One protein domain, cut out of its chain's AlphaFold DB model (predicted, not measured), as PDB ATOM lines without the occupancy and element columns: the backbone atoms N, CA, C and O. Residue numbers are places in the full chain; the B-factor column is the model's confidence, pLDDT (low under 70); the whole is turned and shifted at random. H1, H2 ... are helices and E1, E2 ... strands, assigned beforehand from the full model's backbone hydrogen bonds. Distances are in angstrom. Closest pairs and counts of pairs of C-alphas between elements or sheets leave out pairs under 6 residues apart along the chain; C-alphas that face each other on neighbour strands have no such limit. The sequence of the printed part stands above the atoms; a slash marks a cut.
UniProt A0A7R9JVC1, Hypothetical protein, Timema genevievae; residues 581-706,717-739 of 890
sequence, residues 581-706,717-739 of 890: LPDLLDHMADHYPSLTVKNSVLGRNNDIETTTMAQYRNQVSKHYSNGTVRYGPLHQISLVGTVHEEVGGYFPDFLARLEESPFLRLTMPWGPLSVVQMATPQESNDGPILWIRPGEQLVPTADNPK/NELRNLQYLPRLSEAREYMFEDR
ATOM      1  N   LEU A 581     156.635 137.304 249.082       87.62
ATOM      2  CA  LEU A 581     157.844 136.826 249.757       87.62
ATOM      3  C   LEU A 581     158.177 137.685 250.994       87.62
ATOM      4  O   LEU A 581     157.980 138.903 250.981       87.62
ATOM      5  N   PRO A 582     158.732 137.082 252.062       85.94
ATOM      6  CA  PRO A 582     159.221 137.825 253.221       85.94
ATOM      7  C   PRO A 582     160.483 138.645 252.890       85.94
ATOM      8  O   PRO A 582     161.126 138.447 251.859       85.94
ATOM      9  N   ASP A 583     160.895 139.525 253.812       86.19
ATOM     10  CA  ASP A 583     162.255 140.082 253.802       86.19
ATOM     11  C   ASP A 583     163.253 138.912 253.865       86.19
ATOM     12  O   ASP A 583     163.310 138.182 254.856       86.19
ATOM     13  N   LEU A 584     164.001 138.699 252.780       86.12
ATOM     14  CA  LEU A 584     164.858 137.520 252.625       86.12
ATOM     15  C   LEU A 584     166.034 137.509 253.610       86.12
ATOM     16  O   LEU A 584     166.540 136.439 253.943       86.12
ATOM     17  N   LEU A 585     166.469 138.678 254.088       89.25
ATOM     18  CA  LEU A 585     167.559 138.783 255.052       89.25
ATOM     19  C   LEU A 585     167.068 138.463 256.465       89.25
ATOM     20  O   LEU A 585     167.720 137.695 257.169       89.25
ATOM     21  N   ASP A 586     165.919 139.014 256.864       89.06
ATOM     22  CA  ASP A 586     165.293 138.670 258.144       89.06
ATOM     23  C   ASP A 586     164.865 137.189 258.159       89.06
ATOM     24  O   ASP A 586     165.238 136.458 259.073       89.06
ATOM     25  N   HIS A 587     164.209 136.690 257.102       88.94
ATOM     26  CA  HIS A 587     163.786 135.286 256.999       88.94
ATOM     27  C   HIS A 587     164.955 134.303 257.152       88.94
ATOM     28  O   HIS A 587     164.858 133.355 257.933       88.94
ATOM     29  N   MET A 588     166.066 134.522 256.439       90.75
ATOM     30  CA  MET A 588     167.241 133.649 256.544       90.75
ATOM     31  C   MET A 588     167.970 133.801 257.886       90.75
ATOM     32  O   MET A 588     168.547 132.830 258.371       90.75
ATOM     33  N   ALA A 589     167.946 134.986 258.506       92.19
ATOM     34  CA  ALA A 589     168.542 135.202 259.823       92.19
ATOM     35  C   ALA A 589     167.737 134.559 260.960       92.19
ATOM     36  O   ALA A 589     168.351 134.070 261.906       92.19
ATOM     37  N   ASP A 590     166.408 134.531 260.862       92.44
ATOM     38  CA  ASP A 590     165.529 133.956 261.884       92.44
ATOM     39  C   ASP A 590     165.456 132.420 261.791       92.44
ATOM     40  O   ASP A 590     165.526 131.741 262.815       92.44
ATOM     41  N   HIS A 591     165.377 131.854 260.577       91.88
ATOM     42  CA  HIS A 591     165.293 130.397 260.378       91.88
ATOM     43  C   HIS A 591     166.665 129.707 260.367       91.88
ATOM     44  O   HIS A 591     166.789 128.577 260.840       91.88
ATOM     45  N   TYR A 592     167.711 130.379 259.870       93.81
ATOM     46  CA  TYR A 592     169.061 129.815 259.736       93.81
ATOM     47  C   TYR A 592     170.147 130.717 260.376       93.81
ATOM     48  O   TYR A 592     171.163 131.019 259.741       93.81
ATOM     49  N   PRO A 593     170.004 131.139 261.653       94.94
ATOM     50  CA  PRO A 593     170.884 132.124 262.308       94.94
ATOM     51  C   PRO A 593     172.365 131.722 262.367       94.94
ATOM     52  O   PRO A 593     173.251 132.585 262.405       94.94
ATOM     53  N   SER A 594     172.624 130.413 262.404       94.75
ATOM     54  CA  SER A 594     173.945 129.781 262.462       94.75
ATOM     55  C   SER A 594     174.557 129.481 261.090       94.75
ATOM     56  O   SER A 594     175.713 129.060 261.050       94.75
ATOM     57  N   LEU A 595     173.835 129.714 259.985       94.06
ATOM     58  CA  LEU A 595     174.373 129.570 258.630       94.06
ATOM     59  C   LEU A 595     175.607 130.463 258.486       94.06
ATOM     60  O   LEU A 595     175.529 131.676 258.695       94.06
ATOM     61  N   THR A 596     176.749 129.869 258.152       93.69
ATOM     62  CA  THR A 596     177.967 130.612 257.833       93.69
ATOM     63  C   THR A 596     177.785 131.333 256.503       93.69
ATOM     64  O   THR A 596     177.229 130.780 255.561       93.69
ATOM     65  N   VAL A 597     178.242 132.581 256.419       94.12
ATOM     66  CA  VAL A 597     178.141 133.418 255.219       94.12
ATOM     67  C   VAL A 597     179.450 134.155 254.952       94.12
ATOM     68  O   VAL A 597     180.162 134.531 255.884       94.12
ATOM     69  N   LYS A 598     179.772 134.361 253.672       93.69
ATOM     70  CA  LYS A 598     180.926 135.150 253.212       93.69
ATOM     71  C   LYS A 598     180.445 136.560 252.841       93.69
ATOM     72  O   LYS A 598     179.513 136.693 252.048       93.69
ATOM     73  N   ASN A 599     181.091 137.608 253.349       92.19
ATOM     74  CA  ASN A 599     180.810 139.006 252.997       92.19
ATOM     75  C   ASN A 599     182.100 139.781 252.666       92.19
ATOM     76  O   ASN A 599     183.082 139.695 253.398       92.19
ATOM     77  N   SER A 600     182.127 140.557 251.577       90.00
ATOM     78  CA  SER A 600     183.335 141.313 251.183       90.00
ATOM     79  C   SER A 600     183.499 142.575 252.036       90.00
ATOM     80  O   SER A 600     182.514 143.230 252.371       90.00
ATOM     81  N   VAL A 601     184.722 142.996 252.362       86.56
ATOM     82  CA  VAL A 601     184.928 144.240 253.126       86.56
ATOM     83  C   VAL A 601     184.849 145.470 252.212       86.56
ATOM     84  O   VAL A 601     185.601 145.593 251.244       86.56
ATOM     85  N   LEU A 602     183.989 146.438 252.558       85.25
ATOM     86  CA  LEU A 602     183.887 147.714 251.837       85.25
ATOM     87  C   LEU A 602     185.262 148.397 251.712       85.25
ATOM     88  O   LEU A 602     185.921 148.711 252.707       85.25
ATOM     89  N   GLY A 603     185.684 148.647 250.470       76.25
ATOM     90  CA  GLY A 603     186.945 149.329 250.151       76.25
ATOM     91  C   GLY A 603     188.178 148.430 250.148       76.25
ATOM     92  O   GLY A 603     189.295 148.940 250.047       76.25
ATOM     93  N   ARG A 604     187.985 147.113 250.264       79.00
ATOM     94  CA  ARG A 604     189.003 146.078 250.067       79.00
ATOM     95  C   ARG A 604     188.357 144.902 249.330       79.00
ATOM     96  O   ARG A 604     188.012 143.897 249.935       79.00
ATOM     97  N   ASN A 605     188.162 145.052 248.019       71.06
ATOM     98  CA  ASN A 605     187.364 144.144 247.179       71.06
ATOM     99  C   ASN A 605     187.791 142.661 247.230       71.06
ATOM    100  O   ASN A 605     186.979 141.797 246.921       71.06
ATOM    101  N   ASN A 606     189.038 142.374 247.616       79.56
ATOM    102  CA  ASN A 606     189.590 141.021 247.705       79.56
ATOM    103  C   ASN A 606     189.518 140.436 249.131       79.56
ATOM    104  O   ASN A 606     189.815 139.260 249.326       79.56
ATOM    105  N   ASP A 607     189.169 141.244 250.136       85.50
ATOM    106  CA  ASP A 607     189.189 140.851 251.542       85.50
ATOM    107  C   ASP A 607     187.799 140.331 251.930       85.50
ATOM    108  O   ASP A 607     186.849 141.105 252.081       85.50
ATOM    109  N   ILE A 608     187.685 139.012 252.098       90.12
ATOM    110  CA  ILE A 608     186.449 138.331 252.494       90.12
ATOM    111  C   ILE A 608     186.438 138.138 254.016       90.12
ATOM    112  O   ILE A 608     187.385 137.610 254.600       90.12
ATOM    113  N   GLU A 609     185.355 138.562 254.655       91.19
ATOM    114  CA  GLU A 609     185.017 138.258 256.044       91.19
ATOM    115  C   GLU A 609     184.014 137.090 256.064       91.19
ATOM    116  O   GLU A 609     183.168 136.975 255.175       91.19
ATOM    117  N   THR A 610     184.104 136.216 257.069       94.12
ATOM    118  CA  THR A 610     183.141 135.123 257.278       94.12
ATOM    119  C   THR A 610     182.412 135.358 258.594       94.12
ATOM    120  O   THR A 610     183.046 135.466 259.644       94.12
ATOM    121  N   THR A 611     181.085 135.437 258.539       94.44
ATOM    122  CA  THR A 611     180.191 135.694 259.682       94.44
ATOM    123  C   THR A 611     179.064 134.652 259.715       94.44
ATOM    124  O   THR A 611     179.027 133.761 258.867       94.44
ATOM    125  N   THR A 612     178.152 134.704 260.692       96.06
ATOM    126  CA  THR A 612     176.872 133.966 260.594       96.06
ATOM    127  C   THR A 612     175.769 134.858 260.027       96.06
ATOM    128  O   THR A 612     175.834 136.079 260.173       96.06
ATOM    129  N   MET A 613     174.724 134.282 259.427       94.62
ATOM    130  CA  MET A 613     173.612 135.045 258.842       94.62
ATOM    131  C   MET A 613     172.978 136.021 259.850       94.62
ATOM    132  O   MET A 613     172.780 137.192 259.532       94.62
ATOM    133  N   ALA A 614     172.764 135.599 261.102       94.31
ATOM    134  CA  ALA A 614     172.265 136.488 262.156       94.31
ATOM    135  C   ALA A 614     173.242 137.629 262.513       94.31
ATOM    136  O   ALA A 614     172.814 138.736 262.847       94.31
ATOM    137  N   GLN A 615     174.559 137.406 262.434       95.38
ATOM    138  CA  GLN A 615     175.552 138.470 262.621       95.38
ATOM    139  C   GLN A 615     175.544 139.446 261.440       95.38
ATOM    140  O   GLN A 615     175.478 140.657 261.659       95.38
ATOM    141  N   TYR A 616     175.550 138.928 260.207       94.75
ATOM    142  CA  TYR A 616     175.484 139.718 258.980       94.75
ATOM    143  C   TYR A 616     174.234 140.608 258.967       94.75
ATOM    144  O   TYR A 616     174.348 141.829 258.855       94.75
ATOM    145  N   ARG A 617     173.054 140.026 259.220       92.94
ATOM    146  CA  ARG A 617     171.774 140.735 259.354       92.94
ATOM    147  C   ARG A 617     171.841 141.872 260.367       92.94
ATOM    148  O   ARG A 617     171.500 143.005 260.043       92.94
ATOM    149  N   ASN A 618     172.353 141.614 261.571       92.88
ATOM    150  CA  ASN A 618     172.459 142.650 262.602       92.88
ATOM    151  C   ASN A 618     173.459 143.765 262.237       92.88
ATOM    152  O   ASN A 618     173.251 144.919 262.616       92.88
ATOM    153  N   GLN A 619     174.512 143.466 261.470       91.50
ATOM    154  CA  GLN A 619     175.411 144.489 260.926       91.50
ATOM    155  C   GLN A 619     174.750 145.279 259.785       91.50
ATOM    156  O   GLN A 619     174.966 146.488 259.705       91.50
ATOM    157  N   VAL A 620     173.907 144.658 258.954       91.06
ATOM    158  CA  VAL A 620     173.105 145.358 257.938       91.06
ATOM    159  C   VAL A 620     172.120 146.326 258.597       91.06
ATOM    160  O   VAL A 620     172.201 147.525 258.334       91.06
ATOM    161  N   SER A 621     171.264 145.866 259.519       89.31
ATOM    162  CA  SER A 621     170.281 146.723 260.211       89.31
ATOM    163  C   SER A 621     170.937 147.907 260.936       89.31
ATOM    164  O   SER A 621     170.399 149.010 260.950       89.31
ATOM    165  N   LYS A 622     172.132 147.699 261.506       89.75
ATOM    166  CA  LYS A 622     172.917 148.721 262.217       89.75
ATOM    167  C   LYS A 622     173.552 149.777 261.303       89.75
ATOM    168  O   LYS A 622     173.761 150.905 261.751       89.75
ATOM    169  N   HIS A 623     173.908 149.424 260.067       88.50
ATOM    170  CA  HIS A 623     174.615 150.317 259.138       88.50
ATOM    171  C   HIS A 623     173.764 150.776 257.942       88.50
ATOM    172  O   HIS A 623     174.259 151.543 257.112       88.50
ATOM    173  N   TYR A 624     172.502 150.345 257.858       89.12
ATOM    174  CA  TYR A 624     171.524 150.830 256.888       89.12
ATOM    175  C   TYR A 624     171.163 152.303 257.126       89.12
ATOM    176  O   TYR A 624     170.839 152.711 258.242       89.12
ATOM    177  N   SER A 625     171.170 153.103 256.061       82.38
ATOM    178  CA  SER A 625     170.670 154.477 256.062       82.38
ATOM    179  C   SER A 625     170.146 154.842 254.676       82.38
ATOM    180  O   SER A 625     170.867 154.754 253.690       82.38
ATOM    181  N   ASN A 626     168.899 155.313 254.597       83.12
ATOM    182  CA  ASN A 626     168.337 155.968 253.403       83.12
ATOM    183  C   ASN A 626     168.385 155.163 252.083       83.12
ATOM    184  O   ASN A 626     168.310 155.767 251.016       83.12
ATOM    185  N   GLY A 627     168.458 153.830 252.145       81.06
ATOM    186  CA  GLY A 627     168.489 152.950 250.970       81.06
ATOM    187  C   GLY A 627     169.852 152.326 250.652       81.06
ATOM    188  O   GLY A 627     169.909 151.498 249.754       81.06
ATOM    189  N   THR A 628     170.917 152.658 251.390       88.62
ATOM    190  CA  THR A 628     172.214 151.959 251.303       88.62
ATOM    191  C   THR A 628     172.653 151.416 252.662       88.62
ATOM    192  O   THR A 628     172.139 151.814 253.710       88.62
ATOM    193  N   VAL A 629     173.606 150.484 252.656       89.69
ATOM    194  CA  VAL A 629     174.168 149.854 253.859       89.69
ATOM    195  C   VAL A 629     175.667 150.127 253.919       89.69
ATOM    196  O   VAL A 629     176.394 149.760 253.003       89.69
ATOM    197  N   ARG A 630     176.178 150.701 255.015       89.88
ATOM    198  CA  ARG A 630     177.635 150.823 255.245       89.88
ATOM    199  C   ARG A 630     178.238 149.541 255.832       89.88
ATOM    200  O   ARG A 630     178.901 149.564 256.866       89.88
ATOM    201  N   TYR A 631     177.985 148.417 255.168       89.69
ATOM    202  CA  TYR A 631     178.585 147.114 255.451       89.69
ATOM    203  C   TYR A 631     178.772 146.316 254.149       89.69
ATOM    204  O   TYR A 631     178.371 146.767 253.079       89.69
ATOM    205  N   GLY A 632     179.451 145.172 254.226       90.12
ATOM    206  CA  GLY A 632     179.858 144.396 253.056       90.12
ATOM    207  C   GLY A 632     178.703 143.815 252.228       90.12
ATOM    208  O   GLY A 632     177.677 143.446 252.810       90.12
ATOM    209  N   PRO A 633     178.859 143.657 250.898       92.19
ATOM    210  CA  PRO A 633     177.977 142.786 250.125       92.19
ATOM    211  C   PRO A 633     178.090 141.340 250.611       92.19
ATOM    212  O   PRO A 633     179.172 140.870 250.972       92.19
ATOM    213  N   LEU A 634     176.961 140.640 250.591       92.62
ATOM    214  CA  LEU A 634     176.882 139.200 250.803       92.62
ATOM    215  C   LEU A 634     177.271 138.507 249.491       92.62
ATOM    216  O   LEU A 634     176.698 138.818 248.443       92.62
ATOM    217  N   HIS A 635     178.235 137.587 249.539       91.44
ATOM    218  CA  HIS A 635     178.530 136.716 248.397       91.44
ATOM    219  C   HIS A 635     177.348 135.768 248.127       91.44
ATOM    220  O   HIS A 635     176.468 135.618 248.974       91.44
ATOM    221  N   GLN A 636     177.322 135.138 246.948       91.19
ATOM    222  CA  GLN A 636     176.252 134.207 246.589       91.19
ATOM    223  C   GLN A 636     176.149 133.031 247.569       91.19
ATOM    224  O   GLN A 636     177.157 132.489 248.032       91.19
ATOM    225  N   ILE A 637     174.907 132.664 247.867       91.50
ATOM    226  CA  ILE A 637     174.512 131.551 248.720       91.50
ATOM    227  C   ILE A 637     173.640 130.619 247.876       91.50
ATOM    228  O   ILE A 637     172.577 131.043 247.424       91.50
ATOM    229  N   SER A 638     174.060 129.372 247.668       92.31
ATOM    230  CA  SER A 638     173.231 128.364 246.995       92.31
ATOM    231  C   SER A 638     172.059 127.944 247.881       92.31
ATOM    232  O   SER A 638     172.223 127.766 249.094       92.31
ATOM    233  N   LEU A 639     170.879 127.803 247.269       91.69
ATOM    234  CA  LEU A 639     169.639 127.426 247.953       91.69
ATOM    235  C   LEU A 639     169.246 125.950 247.768       91.69
ATOM    236  O   LEU A 639     168.372 125.450 248.484       91.69
ATOM    237  N   VAL A 640     169.885 125.266 246.813       89.69
ATOM    238  CA  VAL A 640     169.633 123.857 246.461       89.69
ATOM    239  C   VAL A 640     170.641 122.888 247.086       89.69
ATOM    240  O   VAL A 640     170.304 121.745 247.391       89.69
ATOM    241  N   GLY A 641     171.868 123.349 247.333       83.31
ATOM    242  CA  GLY A 641     172.946 122.556 247.915       83.31
ATOM    243  C   GLY A 641     174.317 123.182 247.668       83.31
ATOM    244  O   GLY A 641     174.521 123.901 246.694       83.31
ATOM    245  N   THR A 642     175.279 122.928 248.554       75.19
ATOM    246  CA  THR A 642     176.650 123.439 248.410       75.19
ATOM    247  C   THR A 642     177.482 122.539 247.503       75.19
ATOM    248  O   THR A 642     177.821 121.419 247.891       75.19
ATOM    249  N   VAL A 643     177.871 123.047 246.334       66.06
ATOM    250  CA  VAL A 643     178.842 122.396 245.448       66.06
ATOM    251  C   VAL A 643     180.216 123.057 245.638       66.06
ATOM    252  O   VAL A 643     180.359 124.272 245.549       66.06
ATOM    253  N   HIS A 644     181.251 122.252 245.901       66.25
ATOM    254  CA  HIS A 644     182.641 122.710 246.075       66.25
ATOM    255  C   HIS A 644     182.805 123.799 247.168       66.25
ATOM    256  O   HIS A 644     182.491 123.540 248.327       66.25
ATOM    257  N   GLU A 645     183.346 124.983 246.845       65.75
ATOM    258  CA  GLU A 645     183.634 126.062 247.813       65.75
ATOM    259  C   GLU A 645     182.454 127.023 248.061       65.75
ATOM    260  O   GLU A 645     182.594 128.021 248.789       65.75
ATOM    261  N   GLU A 646     181.302 126.763 247.440       77.19
ATOM    262  CA  GLU A 646     180.102 127.565 247.637       77.19
ATOM    263  C   GLU A 646     179.573 127.490 249.073       77.19
ATOM    264  O   GLU A 646     179.869 126.586 249.853       77.19
ATOM    265  N   VAL A 647     178.786 128.499 249.433       83.25
ATOM    266  CA  VAL A 647     178.188 128.646 250.760       83.25
ATOM    267  C   VAL A 647     176.677 128.524 250.627       83.25
ATOM    268  O   VAL A 647     176.123 128.910 249.604       83.25
ATOM    269  N   GLY A 648     176.005 127.994 251.647       87.56
ATOM    270  CA  GLY A 648     174.557 127.809 251.642       87.56
ATOM    271  C   GLY A 648     174.156 126.441 252.152       87.56
ATOM    272  O   GLY A 648     174.733 125.940 253.116       87.56
ATOM    273  N   GLY A 649     173.149 125.859 251.516       89.69
ATOM    274  CA  GLY A 649     172.571 124.579 251.898       89.69
ATOM    275  C   GLY A 649     171.358 124.258 251.036       89.69
ATOM    276  O   GLY A 649     171.130 124.899 250.015       89.69
ATOM    277  N   TYR A 650     170.582 123.267 251.464       91.94
ATOM    278  CA  TYR A 650     169.289 122.947 250.868       91.94
ATOM    279  C   TYR A 650     168.176 123.508 251.756       91.94
ATOM    280  O   TYR A 650     168.086 123.137 252.927       91.94
ATOM    281  N   PHE A 651     167.344 124.402 251.215       92.62
ATOM    282  CA  PHE A 651     166.280 125.080 251.968       92.62
ATOM    283  C   PHE A 651     164.895 124.765 251.369       92.62
ATOM    284  O   PHE A 651     164.291 125.638 250.740       92.62
ATOM    285  N   PRO A 652     164.372 123.531 251.532       91.25
ATOM    286  CA  PRO A 652     163.137 123.091 250.874       91.25
ATOM    287  C   PRO A 652     161.934 123.981 251.211       91.25
ATOM    288  O   PRO A 652     161.186 124.348 250.311       91.25
ATOM    289  N   ASP A 653     161.803 124.422 252.467       90.88
ATOM    290  CA  ASP A 653     160.726 125.325 252.904       90.88
ATOM    291  C   ASP A 653     160.767 126.692 252.200       90.88
ATOM    292  O   ASP A 653     159.746 127.367 252.091       90.88
ATOM    293  N   PHE A 654     161.943 127.125 251.734       89.94
ATOM    294  CA  PHE A 654     162.109 128.376 250.997       89.94
ATOM    295  C   PHE A 654     161.951 128.180 249.482       89.94
ATOM    296  O   PHE A 654     161.348 129.023 248.823       89.94
ATOM    297  N   LEU A 655     162.414 127.053 248.931       92.50
ATOM    298  CA  LEU A 655     162.172 126.689 247.530       92.50
ATOM    299  C   LEU A 655     160.672 126.503 247.254       92.50
ATOM    300  O   LEU A 655     160.154 127.088 246.307       92.50
ATOM    301  N   ALA A 656     159.954 125.811 248.145       92.44
ATOM    302  CA  ALA A 656     158.502 125.650 248.063       92.44
ATOM    303  C   ALA A 656     157.753 126.996 248.076       92.44
ATOM    304  O   ALA A 656     156.744 127.137 247.392       92.44
ATOM    305  N   ARG A 657     158.267 128.010 248.795       91.88
ATOM    306  CA  ARG A 657     157.720 129.378 248.750       91.88
ATOM    307  C   ARG A 657     157.922 130.037 247.395       91.88
ATOM    308  O   ARG A 657     156.998 130.663 246.900       91.88
ATOM    309  N   LEU A 658     159.097 129.903 246.781       91.38
ATOM    310  CA  LEU A 658     159.337 130.450 245.439       91.38
ATOM    311  C   LEU A 658     158.372 129.831 244.408       91.38
ATOM    312  O   LEU A 658     157.861 130.533 243.540       91.38
ATOM    313  N   GLU A 659     158.059 128.544 244.562       92.44
ATOM    314  CA  GLU A 659     157.087 127.808 243.744       92.44
ATOM    315  C   GLU A 659     155.609 128.168 244.018       92.44
ATOM    316  O   GLU A 659     154.744 127.796 243.222       92.44
ATOM    317  N   GLU A 660     155.293 128.945 245.069       92.19
ATOM    318  CA  GLU A 660     153.955 129.546 245.247       92.19
ATOM    319  C   GLU A 660     153.637 130.554 244.121       92.19
ATOM    320  O   GLU A 660     152.466 130.773 243.801       92.19
ATOM    321  N   SER A 661     154.660 131.144 243.485       91.25
ATOM    322  CA  SER A 661     154.483 131.989 242.303       91.25
ATOM    323  C   SER A 661     154.357 131.138 241.032       91.25
ATOM    324  O   SER A 661     155.314 130.443 240.678       91.25
ATOM    325  N   PRO A 662     153.246 131.233 240.270       92.81
ATOM    326  CA  PRO A 662     153.072 130.455 239.044       92.81
ATOM    327  C   PRO A 662     154.128 130.805 237.988       92.81
ATOM    328  O   PRO A 662     154.570 129.924 237.254       92.81
ATOM    329  N   PHE A 663     154.601 132.057 237.961       94.19
ATOM    330  CA  PHE A 663     155.682 132.481 237.073       94.19
ATOM    331  C   PHE A 663     157.002 131.774 237.399       94.19
ATOM    332  O   PHE A 663     157.616 131.197 236.507       94.19
ATOM    333  N   LEU A 664     157.425 131.774 238.671       93.25
ATOM    334  CA  LEU A 664     158.677 131.123 239.065       93.25
ATOM    335  C   LEU A 664     158.586 129.606 238.904       93.25
ATOM    336  O   LEU A 664     159.499 129.019 238.334       93.25
ATOM    337  N   ARG A 665     157.469 128.986 239.315       93.12
ATOM    338  CA  ARG A 665     157.232 127.536 239.215       93.12
ATOM    339  C   ARG A 665     157.391 126.995 237.789       93.12
ATOM    340  O   ARG A 665     157.879 125.881 237.620       93.12
ATOM    341  N   LEU A 666     157.018 127.770 236.764       93.81
ATOM    342  CA  LEU A 666     157.248 127.405 235.359       93.81
ATOM    343  C   LEU A 666     158.739 127.425 234.969       93.81
ATOM    344  O   LEU A 666     159.153 126.612 234.144       93.81
ATOM    345  N   THR A 667     159.533 128.324 235.562       93.31
ATOM    346  CA  THR A 667     160.917 128.655 235.163       93.31
ATOM    347  C   THR A 667     162.019 128.260 236.157       93.31
ATOM    348  O   THR A 667     163.168 128.656 235.966       93.31
ATOM    349  N   MET A 668     161.721 127.505 237.221       92.62
ATOM    350  CA  MET A 668     162.770 126.890 238.054       92.62
ATOM    351  C   MET A 668     163.651 125.958 237.190       92.62
ATOM    352  O   MET A 668     163.167 125.452 236.175       92.62
ATOM    353  N   PRO A 669     164.901 125.638 237.582       91.50
ATOM    354  CA  PRO A 669     165.750 124.708 236.820       91.50
ATOM    355  C   PRO A 669     165.153 123.299 236.633       91.50
ATOM    356  O   PRO A 669     165.488 122.611 235.672       91.50
ATOM    357  N   TRP A 670     164.237 122.895 237.518       91.94
ATOM    358  CA  TRP A 670     163.421 121.671 237.460       91.94
ATOM    359  C   TRP A 670     161.949 121.936 237.067       91.94
ATOM    360  O   TRP A 670     161.090 121.069 237.219       91.94
ATOM    361  N   GLY A 671     161.633 123.147 236.601       92.06
ATOM    362  CA  GLY A 671     160.302 123.545 236.143       92.06
ATOM    363  C   GLY A 671     159.972 123.022 234.735       92.06
ATOM    364  O   GLY A 671     160.865 122.626 233.985       92.06
ATOM    365  N   PRO A 672     158.691 123.040 234.324       92.69
ATOM    366  CA  PRO A 672     158.239 122.488 233.044       92.69
ATOM    367  C   PRO A 672     158.755 123.229 231.799       92.69
ATOM    368  O   PRO A 672     158.698 122.659 230.713       92.69
ATOM    369  N   LEU A 673     159.261 124.465 231.921       91.69
ATOM    370  CA  LEU A 673     159.941 125.162 230.816       91.69
ATOM    371  C   LEU A 673     161.447 124.844 230.735       91.69
ATOM    372  O   LEU A 673     162.109 125.279 229.794       91.69
ATOM    373  N   SER A 674     162.003 124.086 231.687       90.88
ATOM    374  CA  SER A 674     163.396 123.639 231.636       90.88
ATOM    375  C   SER A 674     163.577 122.496 230.639       90.88
ATOM    376  O   SER A 674     162.872 121.485 230.681       90.88
ATOM    377  N   VAL A 675     164.591 122.608 229.778       88.06
ATOM    378  CA  VAL A 675     165.022 121.502 228.905       88.06
ATOM    379  C   VAL A 675     165.671 120.358 229.702       88.06
ATOM    380  O   VAL A 675     165.695 119.219 229.237       88.06
ATOM    381  N   VAL A 676     166.171 120.636 230.914       84.31
ATOM    382  CA  VAL A 676     166.786 119.641 231.801       84.31
ATOM    383  C   VAL A 676     165.766 119.198 232.845       84.31
ATOM    384  O   VAL A 676     165.467 119.912 233.797       84.31
ATOM    385  N   GLN A 677     165.239 117.991 232.672       83.75
ATOM    386  CA  GLN A 677     164.293 117.390 233.608       83.75
ATOM    387  C   GLN A 677     165.062 116.663 234.723       83.75
ATOM    388  O   GLN A 677     165.678 115.624 234.482       83.75
ATOM    389  N   MET A 678     165.057 117.244 235.925       84.88
ATOM    390  CA  MET A 678     165.749 116.746 237.126       84.88
ATOM    391  C   MET A 678     164.769 116.016 238.055       84.88
ATOM    392  O   MET A 678     163.576 116.318 238.054       84.88
ATOM    393  N   ALA A 679     165.251 115.068 238.863       82.56
ATOM    394  CA  ALA A 679     164.409 114.338 239.814       82.56
ATOM    395  C   ALA A 679     164.256 115.082 241.151       82.56
ATOM    396  O   ALA A 679     163.212 114.980 241.798       82.56
ATOM    397  N   THR A 680     165.274 115.842 241.562       86.00
ATOM    398  CA  THR A 680     165.246 116.690 242.762       86.00
ATOM    399  C   THR A 680     165.920 118.045 242.518       86.00
ATOM    400  O   THR A 680     166.861 118.127 241.728       86.00
ATOM    401  N   PRO A 681     165.527 119.117 243.239       88.56
ATOM    402  CA  PRO A 681     166.203 120.417 243.161       88.56
ATOM    403  C   PRO A 681     167.710 120.357 243.449       88.56
ATOM    404  O   PRO A 681     168.477 121.157 242.922       88.56
ATOM    405  N   GLN A 682     168.138 119.393 244.272       88.12
ATOM    406  CA  GLN A 682     169.524 119.231 244.725       88.12
ATOM    407  C   GLN A 682     170.486 118.762 243.620       88.12
ATOM    408  O   GLN A 682     171.699 118.800 243.813       88.12
ATOM    409  N   GLU A 683     169.959 118.319 242.475       84.62
ATOM    410  CA  GLU A 683     170.735 117.958 241.283       84.62
ATOM    411  C   GLU A 683     171.116 119.184 240.429       84.62
ATOM    412  O   GLU A 683     171.998 119.082 239.570       84.62
ATOM    413  N   SER A 684     170.482 120.344 240.653       84.81
ATOM    414  CA  SER A 684     170.731 121.543 239.847       84.81
ATOM    415  C   SER A 684     172.059 122.215 240.188       84.81
ATOM    416  O   SER A 684     172.398 122.432 241.351       84.81
ATOM    417  N   ASN A 685     172.782 122.608 239.139       82.69
ATOM    418  CA  ASN A 685     173.965 123.467 239.226       82.69
ATOM    419  C   ASN A 685     173.650 124.913 238.789       82.69
ATOM    420  O   ASN A 685     174.518 125.778 238.853       82.69
ATOM    421  N   ASP A 686     172.409 125.180 238.370       83.62
ATOM    422  CA  ASP A 686     171.936 126.474 237.859       83.62
ATOM    423  C   ASP A 686     171.363 127.365 238.984       83.62
ATOM    424  O   ASP A 686     170.934 128.498 238.756       83.62
ATOM    425  N   GLY A 687     171.360 126.852 240.222       82.62
ATOM    426  CA  GLY A 687     170.828 127.501 241.417       82.62
ATOM    427  C   GLY A 687     169.412 127.014 241.769       82.62
ATOM    428  O   GLY A 687     169.099 125.847 241.541       82.62
ATOM    429  N   PRO A 688     168.541 127.867 242.345       90.88
ATOM    430  CA  PRO A 688     168.738 129.302 242.541       90.88
ATOM    431  C   PRO A 688     169.778 129.682 243.605       90.88
ATOM    432  O   PRO A 688     170.102 128.906 244.508       90.88
ATOM    433  N   ILE A 689     170.261 130.924 243.514       91.31
ATOM    434  CA  ILE A 689     171.233 131.527 244.436       91.31
ATOM    435  C   ILE A 689     170.696 132.838 245.036       91.31
ATOM    436  O   ILE A 689     169.960 133.581 244.388       91.31
ATOM    437  N   LEU A 690     171.091 133.148 246.272       91.56
ATOM    438  CA  LEU A 690     170.744 134.371 247.004       91.56
ATOM    439  C   LEU A 690     171.993 135.225 247.254       91.56
ATOM    440  O   LEU A 690     173.010 134.719 247.717       91.56
ATOM    441  N   TRP A 691     171.918 136.533 247.008       92.12
ATOM    442  CA  TRP A 691     172.979 137.494 247.338       92.12
ATOM    443  C   TRP A 691     172.382 138.847 247.748       92.12
ATOM    444  O   TRP A 691     171.221 139.137 247.464       92.12
ATOM    445  N   ILE A 692     173.171 139.695 248.419       90.88
ATOM    446  CA  ILE A 692     172.730 141.016 248.902       90.88
ATOM    447  C   ILE A 692     173.785 142.070 248.561       90.88
ATOM    448  O   ILE A 692     174.971 141.906 248.853       90.88
ATOM    449  N   ARG A 693     173.341 143.170 247.946       91.25
ATOM    450  CA  ARG A 693     174.172 144.308 247.527       91.25
ATOM    451  C   ARG A 693     173.888 145.541 248.408       91.25
ATOM    452  O   ARG A 693     172.716 145.850 248.619       91.25
ATOM    453  N   PRO A 694     174.909 146.232 248.955       89.62
ATOM    454  CA  PRO A 694     174.733 147.358 249.879       89.62
ATOM    455  C   PRO A 694     174.377 148.697 249.205       89.62
ATOM    456  O   PRO A 694     174.039 149.649 249.913       89.62
ATOM    457  N   GLY A 695     174.464 148.788 247.875       90.44
ATOM    458  CA  GLY A 695     174.193 149.981 247.076       90.44
ATOM    459  C   GLY A 695     175.429 150.861 246.852       90.44
ATOM    460  O   GLY A 695     176.302 150.976 247.718       90.44
ATOM    461  N   GLU A 696     175.488 151.508 245.682       90.44
ATOM    462  CA  GLU A 696     176.569 152.432 245.312       90.44
ATOM    463  C   GLU A 696     176.589 153.659 246.237       90.44
ATOM    464  O   GLU A 696     175.566 154.305 246.472       90.44
ATOM    465  N   GLN A 697     177.760 153.966 246.802       91.50
ATOM    466  CA  GLN A 697     177.874 154.941 247.889       91.50
ATOM    467  C   GLN A 697     179.296 155.491 248.070       91.50
ATOM    468  O   GLN A 697     180.291 154.824 247.788       91.50
ATOM    469  N   LEU A 698     179.400 156.700 248.631       90.06
ATOM    470  CA  LEU A 698     180.665 157.246 249.127       90.06
ATOM    471  C   LEU A 698     180.947 156.708 250.536       90.06
ATOM    472  O   LEU A 698     180.201 156.995 251.473       90.06
ATOM    473  N   VAL A 699     182.038 155.960 250.696       88.56
ATOM    474  CA  VAL A 699     182.448 155.381 251.984       88.56
ATOM    475  C   VAL A 699     183.649 156.151 252.549       88.56
ATOM    476  O   VAL A 699     184.635 156.346 251.832       88.56
ATOM    477  N   PRO A 700     183.633 156.578 253.827       86.88
ATOM    478  CA  PRO A 700     184.764 157.266 254.443       86.88
ATOM    479  C   PRO A 700     186.051 156.425 254.488       86.88
ATOM    480  O   PRO A 700     186.063 155.283 254.940       86.88
ATOM    481  N   THR A 701     187.194 157.040 254.178       78.44
ATOM    482  CA  THR A 701     188.550 156.455 254.312       78.44
ATOM    483  C   THR A 701     188.960 156.228 255.786       78.44
ATOM    484  O   THR A 701     190.054 155.746 256.087       78.44
ATOM    485  N   ALA A 702     188.095 156.608 256.734       72.38
ATOM    486  CA  ALA A 702     188.189 156.252 258.148       72.38
ATOM    487  C   ALA A 702     187.551 154.886 258.462       72.38
ATOM    488  O   ALA A 702     188.043 154.202 259.357       72.38
ATOM    489  N   ASP A 703     186.514 154.499 257.711       69.06
ATOM    490  CA  ASP A 703     185.728 153.277 257.923       69.06
ATOM    491  C   ASP A 703     186.417 152.055 257.275       69.06
ATOM    492  O   ASP A 703     186.173 150.922 257.679       69.06
ATOM    493  N   ASN A 704     187.343 152.269 256.325       66.62
ATOM    494  CA  ASN A 704     188.220 151.220 255.792       66.62
ATOM    495  C   ASN A 704     189.233 150.763 256.877       66.62
ATOM    496  O   ASN A 704     190.098 151.559 257.278       66.62
ATOM    497  N   PRO A 705     189.161 149.507 257.368       60.31
ATOM    498  CA  PRO A 705     189.997 149.024 258.462       60.31
ATOM    499  C   PRO A 705     191.458 148.883 258.018       60.31
ATOM    500  O   PRO A 705     191.855 147.963 257.303       60.31
ATOM    501  N   LYS A 706     192.291 149.816 258.481       60.09
ATOM    502  CA  LYS A 706     193.718 149.876 258.141       60.09
ATOM    503  C   LYS A 706     194.441 148.617 258.616       60.09
ATOM    504  O   LYS A 706     194.464 148.344 259.815       60.09
ATOM    505  N   ASN A 717     211.565 162.379 264.910       55.44
ATOM    506  CA  ASN A 717     211.621 163.805 264.528       55.44
ATOM    507  C   ASN A 717     210.198 164.337 264.244       55.44
ATOM    508  O   ASN A 717     209.625 164.078 263.185       55.44
ATOM    509  N   GLU A 718     209.646 165.136 265.158       67.19
ATOM    510  CA  GLU A 718     208.304 165.724 265.019       67.19
ATOM    511  C   GLU A 718     208.185 166.675 263.812       67.19
ATOM    512  O   GLU A 718     207.146 166.706 263.154       67.19
ATOM    513  N   LEU A 719     209.265 167.363 263.423       60.12
ATOM    514  CA  LEU A 719     209.294 168.213 262.224       60.12
ATOM    515  C   LEU A 719     209.250 167.393 260.923       60.12
ATOM    516  O   LEU A 719     208.671 167.848 259.938       60.12
ATOM    517  N   ARG A 720     209.786 166.161 260.909       56.09
ATOM    518  CA  ARG A 720     209.566 165.231 259.782       56.09
ATOM    519  C   ARG A 720     208.146 164.672 259.796       56.09
ATOM    520  O   ARG A 720     207.555 164.548 258.731       56.09
ATOM    521  N   ASN A 721     207.558 164.418 260.966       54.66
ATOM    522  CA  ASN A 721     206.148 164.018 261.050       54.66
ATOM    523  C   ASN A 721     205.203 165.113 260.516       54.66
ATOM    524  O   ASN A 721     204.213 164.778 259.877       54.66
ATOM    525  N   LEU A 722     205.536 166.401 260.675       57.62
ATOM    526  CA  LEU A 722     204.804 167.499 260.022       57.62
ATOM    527  C   LEU A 722     204.933 167.474 258.487       57.62
ATOM    528  O   LEU A 722     203.969 167.772 257.785       57.62
ATOM    529  N   GLN A 723     206.086 167.059 257.954       56.81
ATOM    530  CA  GLN A 723     206.299 166.853 256.513       56.81
ATOM    531  C   GLN A 723     205.558 165.610 255.965       56.81
ATOM    532  O   GLN A 723     205.294 165.534 254.765       56.81
ATOM    533  N   TYR A 724     205.181 164.677 256.848       52.00
ATOM    534  CA  TYR A 724     204.339 163.506 256.575       52.00
ATOM    535  C   TYR A 724     202.924 163.619 257.175       52.00
ATOM    536  O   TYR A 724     202.262 162.598 257.379       52.00
ATOM    537  N   LEU A 725     202.421 164.834 257.431       53.00
ATOM    538  CA  LEU A 725     200.990 165.017 257.688       53.00
ATOM    539  C   LEU A 725     200.193 164.451 256.497       53.00
ATOM    540  O   LEU A 725     200.510 164.814 255.356       53.00
ATOM    541  N   PRO A 726     199.169 163.600 256.728       49.88
ATOM    542  CA  PRO A 726     198.271 163.137 255.676       49.88
ATOM    543  C   PRO A 726     197.762 164.339 254.887       49.88
ATOM    544  O   PRO A 726     197.229 165.297 255.459       49.88
ATOM    545  N   ARG A 727     198.047 164.352 253.583       53.34
ATOM    546  CA  ARG A 727     197.900 165.567 252.780       53.34
ATOM    547  C   ARG A 727     196.428 165.967 252.756       53.34
ATOM    548  O   ARG A 727     195.559 165.124 252.577       53.34
ATOM    549  N   LEU A 728     196.147 167.270 252.747       53.41
ATOM    550  CA  LEU A 728     194.805 167.803 252.442       53.41
ATOM    551  C   LEU A 728     194.334 167.501 250.994       53.41
ATOM    552  O   LEU A 728     193.315 168.029 250.559       53.41
ATOM    553  N   SER A 729     195.087 166.686 250.248       59.28
ATOM    554  CA  SER A 729     194.769 166.138 248.928       59.28
ATOM    555  C   SER A 729     194.482 164.628 248.942       59.28
ATOM    556  O   SER A 729     194.261 164.066 247.876       59.28
ATOM    557  N   GLU A 730     194.572 163.950 250.089       65.62
ATOM    558  CA  GLU A 730     194.137 162.556 250.229       65.62
ATOM    559  C   GLU A 730     192.607 162.527 250.340       65.62
ATOM    560  O   GLU A 730     192.017 163.326 251.077       65.62
ATOM    561  N   ALA A 731     191.959 161.652 249.571       66.62
ATOM    562  CA  ALA A 731     190.506 161.562 249.544       66.62
ATOM    563  C   ALA A 731     189.986 161.026 250.889       66.62
ATOM    564  O   ALA A 731     190.450 160.001 251.392       66.62
ATOM    565  N   ARG A 732     189.043 161.755 251.496       80.25
ATOM    566  CA  ARG A 732     188.439 161.404 252.797       80.25
ATOM    567  C   ARG A 732     187.299 160.398 252.683       80.25
ATOM    568  O   ARG A 732     186.930 159.805 253.691       80.25
ATOM    569  N   GLU A 733     186.807 160.217 251.468       87.00
ATOM    570  CA  GLU A 733     185.828 159.234 251.024       87.00
ATOM    571  C   GLU A 733     186.339 158.633 249.706       87.00
ATOM    572  O   GLU A 733     187.080 159.297 248.971       87.00
ATOM    573  N   TYR A 734     185.928 157.410 249.387       85.38
ATOM    574  CA  TYR A 734     186.070 156.804 248.061       85.38
ATOM    575  C   TYR A 734     184.692 156.332 247.574       85.38
ATOM    576  O   TYR A 734     183.798 156.099 248.389       85.38
ATOM    577  N   MET A 735     184.505 156.203 246.258       88.31
ATOM    578  CA  MET A 735     183.275 155.626 245.708       88.31
ATOM    579  C   MET A 735     183.353 154.099 245.755       88.31
ATOM    580  O   MET A 735     184.284 153.514 245.201       88.31
ATOM    581  N   PHE A 736     182.375 153.470 246.395       88.94
ATOM    582  CA  PHE A 736     182.103 152.046 246.262       88.94
ATOM    583  C   PHE A 736     181.115 151.857 245.105       88.94
ATOM    584  O   PHE A 736     179.926 152.126 245.261       88.94
ATOM    585  N   GLU A 737     181.620 151.453 243.937       88.50
ATOM    586  CA  GLU A 737     180.805 151.175 242.748       88.50
ATOM    587  C   GLU A 737     180.159 149.785 242.870       88.50
ATOM    588  O   GLU A 737     180.818 148.764 242.668       88.50
ATOM    589  N   ASP A 738     178.869 149.735 243.208       89.25
ATOM    590  CA  ASP A 738     178.130 148.482 243.394       89.25
ATOM    591  C   ASP A 738     177.486 148.030 242.079       89.25
ATOM    592  O   ASP A 738     176.302 148.252 241.821       89.25
ATOM    593  N   ARG A 739     178.307 147.467 241.189       87.56
ATOM    594  CA  ARG A 739     177.917 147.164 239.805       87.56
ATOM    595  C   ARG A 739     178.280 145.732 239.428       87.56
ATOM    596  O   ARG A 739     179.254 145.173 239.927       87.56
TER     597      ARG A 739
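Overview. This is residues 581 to 706 and 717 to 739 of the 890 residues of the protein "Hypothetical protein" of Timema genevievae (UniProt A0A7R9JVC1). What would one see first? A long, loose body has two strand pairs side by side at its middle, E1 with E2 and E3 with E4, E1 lying next to E3, and helices H1 and H2 over one side of them. H3, H4 and the unnamed residues 668 to 688 make one end, the pair E5 and E6 lies toward the other, and beyond it residues 717 to 729, which include H5, stick out as an arm. What is it made of? The printed part has 149 residues, with five named helices and six named strands in the order H1 E1 E2 H2 E3 H3 H4 E4 E5 H5 E6; under half of the residues are in them, and the class is mixed, helices and strands. Each of the three sheets is one antiparallel pair; the whole is loose, with a radius of gyration of the C-alphas of 20.5 A and spans of 74 by 29 by 27 A.

Arrangement. How are the strands paired? E1, residues 596 to 601, and E2, residues 604 to 612, form an antiparallel hairpin, with N 599 and O 609 within hydrogen-bond range at 2.8 A. E3, residues 634 to 638, is antiparallel to E4, residues 689 to 692, with N 637 and O 690 at 2.8 A. E5, residues 697 to 700, is antiparallel to E6, residues 733 to 736, with N 699 and O 734 at 2.9 A. How do the pairs meet? The closest C-alphas of E1 and E3 are those of Asn 599 and Leu 634, 4.5 A apart. E4 and E5 are apart. How do the helices stand? H1, residues 584 to 591, and H2, residues 613 to 623, touch at Ala 589 and Ala 614, their closest C-alphas at 4.6 A, with a steep tilt of 46 degrees, opposite ways. H3, residues 652 to 658, and H4, residues 662 to 667, are close but not clearly touching, the closest C-alphas being those of Leu 658 and Leu 664 at 6.4 A. In H1, H2 and H5, residues 718 to 723, every O i to N i+4 pair is within hydrogen-bond range, against 2 of 3 in H3 and 1 of 2 in H4.

Along the chain. Where are the anchors? H1 begins at C-alpha 584, (164.858, 137.520, 252.625), and E6 ends at C-alpha 736, (182.103, 152.046, 246.262). Which elements are longest? E2 measures 20.1 A from first to last C-alpha and bends by 68 degrees at residue 607; E1 measures 16.0 A and H2 15.3 A.

Size, cuts and confidence. How large is it? The C-alphas of Pro 672 and Leu 719, the two farthest apart, are 74.5 A from each other. Where is it broken or uncertain? Residues 707 to 716 are not printed, and C-alphas 706 and 717 are 23.6 A apart across the cut; pLDDT is under 70 at residues 643 to 645, 703 to 706 and 717 to 731. Which links are long? Those from E3 to H3 and from H4 to E4.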